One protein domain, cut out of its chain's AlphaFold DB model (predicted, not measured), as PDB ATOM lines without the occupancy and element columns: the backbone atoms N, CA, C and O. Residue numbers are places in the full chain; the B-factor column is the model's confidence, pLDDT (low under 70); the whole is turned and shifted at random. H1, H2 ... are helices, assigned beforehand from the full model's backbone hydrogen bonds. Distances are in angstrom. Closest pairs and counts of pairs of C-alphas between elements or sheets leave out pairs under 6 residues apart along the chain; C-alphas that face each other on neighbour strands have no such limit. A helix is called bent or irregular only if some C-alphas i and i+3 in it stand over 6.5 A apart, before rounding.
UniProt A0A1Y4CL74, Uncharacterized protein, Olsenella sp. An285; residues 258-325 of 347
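AT A GLANCE: This is residues 258 to 325 of the 347 residues of an uncharacterized protein of Olsenella sp. An285 (UniProt A0A1Y4CL74). H1 and the short H2 pack on the first part of the long helix H3, whose last residues, 315 to 325, stick out as an arm. The printed part has 68 residues with three named helices, in the order H1, H2, H3, and no named strand: all helix. It is only just compact, close to loose, with a radius of gyration of the C-alphas of 12.7 A, and spans 40 by 23 by 19 A.

HOW THE PARTS SIT: H1, residues 258 to 270, touches residues 301 to 311 of H3, residues 301 to 325, at a steep tilt of 43 degrees, the same way; the closest C-alphas, of Val 263 and Ala 304, are 5.4 A apart. H2, residues 284 to 289, and H3 form a hairpin, with closest C-alphas, of Tyr 285 and Val 310, 6.4 A apart. H1 and H2, also a hairpin, only just touch, with 3 pairs of C-alphas within 8 A, the closest those of Leu 267 and Tyr 285. Every O i to N i+4 pair is within hydrogen-bond range in H2 and H3, 7 of 9 in H1.

IN THESE COORDINATES: H1 begins at C-alpha 258 (132.090, 132.506, 107.749), is 18.4 A long and irregular, C-alphas 266 and 269 being 8.9 A apart. H2 is 8.3 A long. H3, 35.8 A, ends at C-alpha 325 (136.345, 99.472, 124.430).

THE WHOLE: The C-alphas farthest apart, of Asp 297 and Glu 325, are 40.8 A apart. Both links are long. The printed part has no cut, and no printed residue is under 70 in pLDDT.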
ATOM      1  N   GLU A 258     131.074 133.330 107.084       96.69
ATOM      2  CA  GLU A 258     132.090 132.506 107.749       96.69
ATOM      3  C   GLU A 258     131.438 131.586 108.790       96.69
ATOM      4  O   GLU A 258     131.639 130.374 108.738       96.69
ATOM      5  N   TYR A 259     130.549 132.118 109.639       97.75
ATOM      6  CA  TYR A 259     129.757 131.298 110.562       97.75
ATOM      7  C   TYR A 259     128.777 130.371 109.833       97.75
ATOM      8  O   TYR A 259     128.577 129.246 110.276       97.75
ATOM      9  N   ALA A 260     128.196 130.795 108.704       97.56
ATOM     10  CA  ALA A 260     127.344 129.921 107.894       97.56
ATOM     11  C   ALA A 260     128.115 128.718 107.334       97.56
ATOM     12  O   ALA A 260     127.635 127.589 107.419       97.56
ATOM     13  N   SER A 261     129.323 128.961 106.816       97.38
ATOM     14  CA  SER A 261     130.201 127.913 106.287       97.38
ATOM     15  C   SER A 261     130.613 126.948 107.398       97.38
ATOM     16  O   SER A 261     130.409 125.750 107.263       97.38
ATOM     17  N   TYR A 262     131.061 127.480 108.540       97.56
ATOM     18  CA  TYR A 262     131.405 126.702 109.731       97.56
ATOM     19  C   TYR A 262     130.255 125.797 110.213       97.56
ATOM     20  O   TYR A 262     130.461 124.616 110.480       97.56
ATOM     21  N   VAL A 263     129.029 126.331 110.296       97.69
ATOM     22  CA  VAL A 263     127.835 125.546 110.659       97.69
ATOM     23  C   VAL A 263     127.607 124.425 109.643       97.69
ATOM     24  O   VAL A 263     127.421 123.278 110.035       97.69
ATOM     25  N   ILE A 264     127.652 124.728 108.344       96.94
ATOM     26  CA  ILE A 264     127.395 123.753 107.275       96.94
ATOM     27  C   ILE A 264     128.455 122.646 107.227       96.94
ATOM     28  O   ILE A 264     128.094 121.482 107.058       96.94
ATOM     29  N   ASP A 265     129.728 122.985 107.431       96.06
ATOM     30  CA  ASP A 265     130.823 122.014 107.492       96.06
ATOM     31  C   ASP A 265     130.623 121.024 108.659       96.06
ATOM     32  O   ASP A 265     130.828 119.823 108.485       96.06
ATOM     33  N   LEU A 266     130.134 121.493 109.819       96.81
ATOM     34  CA  LEU A 266     129.775 120.629 110.954       96.81
ATOM     35  C   LEU A 266     128.522 119.772 110.706       96.81
ATOM     36  O   LEU A 266     128.477 118.622 111.144       96.81
ATOM     37  N   LEU A 267     127.511 120.309 110.011       95.56
ATOM     38  CA  LEU A 267     126.291 119.568 109.659       95.56
ATOM     39  C   LEU A 267     126.585 118.369 108.748       95.56
ATOM     40  O   LEU A 267     125.851 117.383 108.796       95.56
ATOM     41  N   GLY A 268     127.616 118.452 107.902       94.25
ATOM     42  CA  GLY A 268     128.049 117.355 107.039       94.25
ATOM     43  C   GLY A 268     126.913 116.801 106.172       94.25
ATOM     44  O   GLY A 268     126.406 117.478 105.280       94.25
ATOM     45  N   ASP A 269     126.501 115.556 106.431       94.06
ATOM     46  CA  ASP A 269     125.436 114.880 105.679       94.06
ATOM     47  C   ASP A 269     124.002 115.286 106.087       94.06
ATOM     48  O   ASP A 269     123.038 114.850 105.455       94.06
ATOM     49  N   GLU A 270     123.836 116.153 107.096       96.12
ATOM     50  CA  GLU A 270     122.536 116.738 107.463       96.12
ATOM     51  C   GLU A 270     122.145 117.935 106.585       96.12
ATOM     52  O   GLU A 270     120.978 118.338 106.590       96.12
ATOM     53  N   TRP A 271     123.081 118.486 105.805       96.94
ATOM     54  CA  TRP A 271     122.855 119.635 104.929       96.94
ATOM     55  C   TRP A 271     122.838 119.253 103.443       96.94
ATOM     56  O   TRP A 271     123.763 118.637 102.919       96.94
ATOM     57  N   ASP A 272     121.796 119.676 102.727       96.12
ATOM     58  CA  ASP A 272     121.718 119.598 101.270       96.12
ATOM     59  C   ASP A 272     122.227 120.917 100.670       96.12
ATOM     60  O   ASP A 272     121.517 121.928 100.604       96.12
ATOM     61  N   ALA A 273     123.480 120.897 100.213       92.69
ATOM     62  CA  ALA A 273     124.132 122.043  99.587       92.69
ATOM     63  C   ALA A 273     123.554 122.418  98.203       92.69
ATOM     64  O   ALA A 273     123.739 123.555  97.770       92.69
ATOM     65  N   GLU A 274     122.851 121.515  97.504       92.12
ATOM     66  CA  GLU A 274     122.181 121.838  96.232       92.12
ATOM     67  C   GLU A 274     120.818 122.506  96.468       92.12
ATOM     68  O   GLU A 274     120.441 123.432  95.744       92.12
ATOM     69  N   ALA A 275     120.081 122.054  97.486       92.62
ATOM     70  CA  ALA A 275     118.792 122.618  97.879       92.62
ATOM     71  C   ALA A 275     118.916 123.855  98.793       92.62
ATOM     72  O   ALA A 275     117.955 124.621  98.906       92.62
ATOM     73  N   GLY A 276     120.071 124.053  99.438       92.25
ATOM     74  CA  GLY A 276     120.309 125.125 100.408       92.25
ATOM     75  C   GLY A 276     119.472 124.963 101.681       92.25
ATOM     76  O   GLY A 276     118.940 125.948 102.198       92.25
ATOM     77  N   THR A 277     119.268 123.723 102.132       94.31
ATOM     78  CA  THR A 277     118.411 123.400 103.280       94.31
ATOM     79  C   THR A 277     118.779 122.050 103.905       94.31
ATOM     80  O   THR A 277     119.694 121.375 103.452       94.31
ATOM     81  N   TRP A 278     118.061 121.639 104.947       95.75
ATOM     82  CA  TRP A 278     118.262 120.364 105.634       95.75
ATOM     83  C   TRP A 278     118.004 119.149 104.726       95.75
ATOM     84  O   TRP A 278     116.914 119.009 104.167       95.75
ATOM     85  N   ALA A 279     118.981 118.243 104.637       97.25
ATOM     86  CA  ALA A 279     118.858 116.948 103.963       97.25
ATOM     87  C   ALA A 279     118.037 115.942 104.793       97.25
ATOM     88  O   ALA A 279     117.279 115.142 104.236       97.25
ATOM     89  N   ARG A 280     118.162 115.999 106.127       95.94
ATOM     90  CA  ARG A 280     117.387 115.202 107.090       95.94
ATOM     91  C   ARG A 280     116.937 116.041 108.288       95.94
ATOM     92  O   ARG A 280     117.446 117.134 108.507       95.94
ATOM     93  N   THR A 281     115.949 115.550 109.037       96.44
ATOM     94  CA  THR A 281     115.322 116.286 110.159       96.44
ATOM     95  C   THR A 281     115.142 115.427 111.415       96.44
ATOM     96  O   THR A 281     114.250 115.674 112.227       96.44
ATOM     97  N   ASP A 282     115.918 114.354 111.522       95.88
ATOM     98  CA  ASP A 282     115.895 113.343 112.582       95.88
ATOM     99  C   ASP A 282     117.240 113.216 113.325       95.88
ATOM    100  O   ASP A 282     117.354 112.391 114.228       95.88
ATOM    101  N   GLY A 283     118.227 114.047 112.970       95.19
ATOM    102  CA  GLY A 283     119.532 114.135 113.623       95.19
ATOM    103  C   GLY A 283     119.644 115.232 114.688       95.19
ATOM    104  O   GLY A 283     118.781 116.106 114.816       95.19
ATOM    105  N   GLU A 284     120.733 115.182 115.459       95.75
ATOM    106  CA  GLU A 284     120.956 116.041 116.632       95.75
ATOM    107  C   GLU A 284     121.204 117.512 116.254       95.75
ATOM    108  O   GLU A 284     120.761 118.424 116.961       95.75
ATOM    109  N   TYR A 285     121.827 117.763 115.094       97.12
ATOM    110  CA  TYR A 285     121.959 119.117 114.553       97.12
ATOM    111  C   TYR A 285     120.590 119.712 114.242       97.12
ATOM    112  O   TYR A 285     120.328 120.842 114.645       97.12
ATOM    113  N   TYR A 286     119.685 118.967 113.599       97.25
ATOM    114  CA  TYR A 286     118.318 119.449 113.392       97.25
ATOM    115  C   TYR A 286     117.579 119.661 114.723       97.25
ATOM    116  O   TYR A 286     116.921 120.688 114.910       97.25
ATOM    117  N   ALA A 287     117.698 118.725 115.669       97.19
ATOM    118  CA  ALA A 287     117.060 118.835 116.982       97.19
ATOM    119  C   ALA A 287     117.481 120.114 117.733       97.19
ATOM    120  O   ALA A 287     116.628 120.786 118.314       97.19
ATOM    121  N   THR A 288     118.762 120.481 117.649       97.06
ATOM    122  CA  THR A 288     119.337 121.667 118.306       97.06
ATOM    123  C   THR A 288     119.103 122.960 117.519       97.06
ATOM    124  O   THR A 288     118.736 123.985 118.093       97.06
ATOM    125  N   LEU A 289     119.300 122.935 116.198       97.12
ATOM    126  CA  LEU A 289     119.366 124.137 115.358       97.12
ATOM    127  C   LEU A 289     118.043 124.487 114.660       97.12
ATOM    128  O   LEU A 289     117.934 125.564 114.083       97.12
ATOM    129  N   SER A 290     117.011 123.639 114.724       95.25
ATOM    130  CA  SER A 290     115.717 123.898 114.059       95.25
ATOM    131  C   SER A 290     114.962 125.139 114.558       95.25
ATOM    132  O   SER A 290     114.073 125.626 113.855       95.25
ATOM    133  N   SER A 291     115.299 125.675 115.738       94.31
ATOM    134  CA  SER A 291     114.775 126.953 116.246       94.31
ATOM    135  C   SER A 291     115.611 128.182 115.873       94.31
ATOM    136  O   SER A 291     115.176 129.299 116.147       94.31
ATOM    137  N   TYR A 292     116.797 127.995 115.293       95.12
ATOM    138  CA  TYR A 292     117.711 129.071 114.923       95.12
ATOM    139  C   TYR A 292     117.463 129.546 113.485       95.12
ATOM    140  O   TYR A 292     117.134 128.760 112.596       95.12
ATOM    141  N   GLU A 293     117.659 130.842 113.236       91.75
ATOM    142  CA  GLU A 293     117.602 131.409 111.886       91.75
ATOM    143  C   GLU A 293     119.007 131.444 111.268       91.75
ATOM    144  O   GLU A 293     119.862 132.228 111.679       91.75
ATOM    145  N   PHE A 294     119.241 130.610 110.252       94.88
ATOM    146  CA  PHE A 294     120.426 130.680 109.396       94.88
ATOM    147  C   PHE A 294     120.098 130.292 107.947       94.88
ATOM    148  O   PHE A 294     119.017 129.789 107.634       94.88
ATOM    149  N   THR A 295     121.038 130.567 107.049       94.75
ATOM    150  CA  THR A 295     120.971 130.268 105.613       94.75
ATOM    151  C   THR A 295     122.345 129.825 105.110       94.75
ATOM    152  O   THR A 295     123.327 129.964 105.833       94.75
ATOM    153  N   ALA A 296     122.431 129.380 103.852       94.56
ATOM    154  CA  ALA A 296     123.699 129.020 103.206       94.56
ATOM    155  C   ALA A 296     124.791 130.110 103.282       94.56
ATOM    156  O   ALA A 296     125.971 129.785 103.335       94.56
ATOM    157  N   ASP A 297     124.399 131.391 103.306       96.25
ATOM    158  CA  ASP A 297     125.313 132.539 103.224       96.25
ATOM    159  C   ASP A 297     125.380 133.378 104.518       96.25
ATOM    160  O   ASP A 297     126.087 134.387 104.561       96.25
ATOM    161  N   ALA A 298     124.606 133.034 105.558       96.81
ATOM    162  CA  ALA A 298     124.502 133.836 106.781       96.81
ATOM    163  C   ALA A 298     124.047 133.021 108.008       96.81
ATOM    164  O   ALA A 298     122.935 132.488 108.014       96.81
ATOM    165  N   ALA A 299     124.872 133.013 109.060       97.56
ATOM    166  CA  ALA A 299     124.563 132.526 110.410       97.56
ATOM    167  C   ALA A 299     125.224 133.447 111.458       97.56
ATOM    168  O   ALA A 299     126.228 134.085 111.146       97.56
ATOM    169  N   THR A 300     124.684 133.552 112.676       97.12
ATOM    170  CA  THR A 300     125.323 134.313 113.773       97.12
ATOM    171  C   THR A 300     126.311 133.445 114.557       97.12
ATOM    172  O   THR A 300     126.311 132.217 114.430       97.12
ATOM    173  N   TYR A 301     127.122 134.076 115.412       96.88
ATOM    174  CA  TYR A 301     128.034 133.366 116.315       96.88
ATOM    175  C   TYR A 301     127.299 132.377 117.236       96.88
ATOM    176  O   TYR A 301     127.805 131.288 117.485       96.88
ATOM    177  N   ASP A 302     126.084 132.706 117.687       96.31
ATOM    178  CA  ASP A 302     125.265 131.825 118.536       96.31
ATOM    179  C   ASP A 302     124.845 130.531 117.806       96.31
ATOM    180  O   ASP A 302     124.907 129.445 118.381       96.31
ATOM    181  N   VAL A 303     124.529 130.602 116.502       97.44
ATOM    182  CA  VAL A 303     124.270 129.401 115.676       97.44
ATOM    183  C   VAL A 303     125.535 128.548 115.548       97.44
ATOM    184  O   VAL A 303     125.477 127.327 115.699       97.44
ATOM    185  N   ALA A 304     126.684 129.183 115.291       97.75
ATOM    186  CA  ALA A 304     127.969 128.492 115.184       97.75
ATOM    187  C   ALA A 304     128.362 127.815 116.505       97.75
ATOM    188  O   ALA A 304     128.783 126.661 116.504       97.75
ATOM    189  N   GLN A 305     128.150 128.485 117.637       97.44
ATOM    190  CA  GLN A 305     128.369 127.920 118.966       97.44
ATOM    191  C   GLN A 305     127.421 126.754 119.258       97.44
ATOM    192  O   GLN A 305     127.869 125.728 119.763       97.44
ATOM    193  N   ALA A 306     126.137 126.857 118.910       97.81
ATOM    194  CA  ALA A 306     125.193 125.753 119.070       97.81
ATOM    195  C   ALA A 306     125.591 124.527 118.220       97.81
ATOM    196  O   ALA A 306     125.597 123.407 118.732       97.81
ATOM    197  N   ALA A 307     126.011 124.730 116.964       97.81
ATOM    198  CA  ALA A 307     126.530 123.661 116.107       97.81
ATOM    199  C   ALA A 307     127.815 123.034 116.683       97.81
ATOM    200  O   ALA A 307     127.929 121.811 116.755       97.81
ATOM    201  N   TYR A 308     128.745 123.860 117.174       97.75
ATOM    202  CA  TYR A 308     129.967 123.404 117.841       97.75
ATOM    203  C   TYR A 308     129.677 122.502 119.048       97.75
ATOM    204  O   TYR A 308     130.327 121.471 119.207       97.75
ATOM    205  N   GLN A 309     128.693 122.847 119.889       97.12
ATOM    206  CA  GLN A 309     128.345 122.024 121.054       97.12
ATOM    207  C   GLN A 309     127.782 120.651 120.657       97.12
ATOM    208  O   GLN A 309     128.106 119.662 121.313       97.12
ATOM    209  N   VAL A 310     127.005 120.558 119.568       97.19
ATOM    210  CA  VAL A 310     126.542 119.264 119.024       97.19
ATOM    211  C   VAL A 310     127.730 118.427 118.544       97.19
ATOM    212  O   VAL A 310     127.860 117.267 118.935       97.19
ATOM    213  N   ALA A 311     128.638 119.027 117.768       96.44
ATOM    214  CA  ALA A 311     129.852 118.362 117.295       96.44
ATOM    215  C   ALA A 311     130.728 117.866 118.460       96.44
ATOM    216  O   ALA A 311     131.223 116.738 118.450       96.44
ATOM    217  N   TYR A 312     130.905 118.704 119.485       94.31
ATOM    218  CA  TYR A 312     131.716 118.397 120.659       94.31
ATOM    219  C   TYR A 312     131.083 117.297 121.519       94.31
ATOM    220  O   TYR A 312     131.796 116.414 121.994       94.31
ATOM    221  N   GLY A 313     129.754 117.301 121.666       93.81
ATOM    222  CA  GLY A 313     129.003 116.217 122.301       93.81
ATOM    223  C   GLY A 313     129.224 114.883 121.590       93.81
ATOM    224  O   GLY A 313     129.678 113.928 122.216       93.81
ATOM    225  N   ALA A 314     129.028 114.844 120.267       93.31
ATOM    226  CA  ALA A 314     129.248 113.641 119.460       93.31
ATOM    227  C   ALA A 314     130.700 113.124 119.541       93.31
ATOM    228  O   ALA A 314     130.922 111.922 119.690       93.31
ATOM    229  N   TYR A 315     131.695 114.022 119.509       92.88
ATOM    230  CA  TYR A 315     133.098 113.662 119.737       92.88
ATOM    231  C   TYR A 315     133.325 113.100 121.150       92.88
ATOM    232  O   TYR A 315     134.010 112.090 121.306       92.88
ATOM    233  N   SER A 316     132.750 113.722 122.184       91.31
ATOM    234  CA  SER A 316     132.895 113.296 123.582       91.31
ATOM    235  C   SER A 316     132.253 111.931 123.854       91.31
ATOM    236  O   SER A 316     132.817 111.124 124.600       91.31
ATOM    237  N   ASP A 317     131.104 111.646 123.242       91.38
ATOM    238  CA  ASP A 317     130.424 110.354 123.348       91.38
ATOM    239  C   ASP A 317     131.228 109.255 122.639       91.38
ATOM    240  O   ASP A 317     131.548 108.239 123.261       91.38
ATOM    241  N   ALA A 318     131.669 109.491 121.396       90.88
ATOM    242  CA  ALA A 318     132.541 108.564 120.667       90.88
ATOM    243  C   ALA A 318     133.871 108.318 121.406       90.88
ATOM    244  O   ALA A 318     134.341 107.186 121.508       90.88
ATOM    245  N   TYR A 319     134.461 109.360 121.998       88.19
ATOM    246  CA  TYR A 319     135.662 109.237 122.824       88.19
ATOM    247  C   TYR A 319     135.424 108.391 124.084       88.19
ATOM    248  O   TYR A 319     136.271 107.585 124.479       88.19
ATOM    249  N   THR A 320     134.251 108.535 124.701       88.50
ATOM    250  CA  THR A 320     133.840 107.724 125.852       88.50
ATOM    251  C   THR A 320     133.638 106.261 125.457       88.50
ATOM    252  O   THR A 320     134.052 105.368 126.197       88.50
ATOM    253  N   GLU A 321     133.056 105.985 124.288       90.38
ATOM    254  CA  GLU A 321     132.887 104.623 123.766       90.38
ATOM    255  C   GLU A 321     134.241 103.963 123.449       90.38
ATOM    256  O   GLU A 321     134.528 102.892 123.984       90.38
ATOM    257  N   LEU A 322     135.131 104.656 122.725       90.44
ATOM    258  CA  LEU A 322     136.516 104.226 122.467       90.44
ATOM    259  C   LEU A 322     137.282 103.918 123.764       90.44
ATOM    260  O   LEU A 322     137.985 102.911 123.856       90.44
ATOM    261  N   SER A 323     137.133 104.763 124.787       87.75
ATOM    262  CA  SER A 323     137.755 104.556 126.098       87.75
ATOM    263  C   SER A 323     137.212 103.300 126.794       87.75
ATOM    264  O   SER A 323     137.980 102.501 127.336       87.75
ATOM    265  N   ASN A 324     135.898 103.065 126.723       88.88
ATOM    266  CA  ASN A 324     135.271 101.863 127.272       88.88
ATOM    267  C   ASN A 324     135.716 100.584 126.543       88.88
ATOM    268  O   ASN A 324     135.991  99.584 127.213       88.88
ATOM    269  N   GLU A 325     135.827 100.603 125.211       92.56
ATOM    270  CA  GLU A 325     136.345  99.472 124.430       92.56
ATOM    271  C   GLU A 325     137.813  99.187 124.756       92.56
ATOM    272  O   GLU A 325     138.164  98.045 125.055       92.56
TER     273      GLU A 325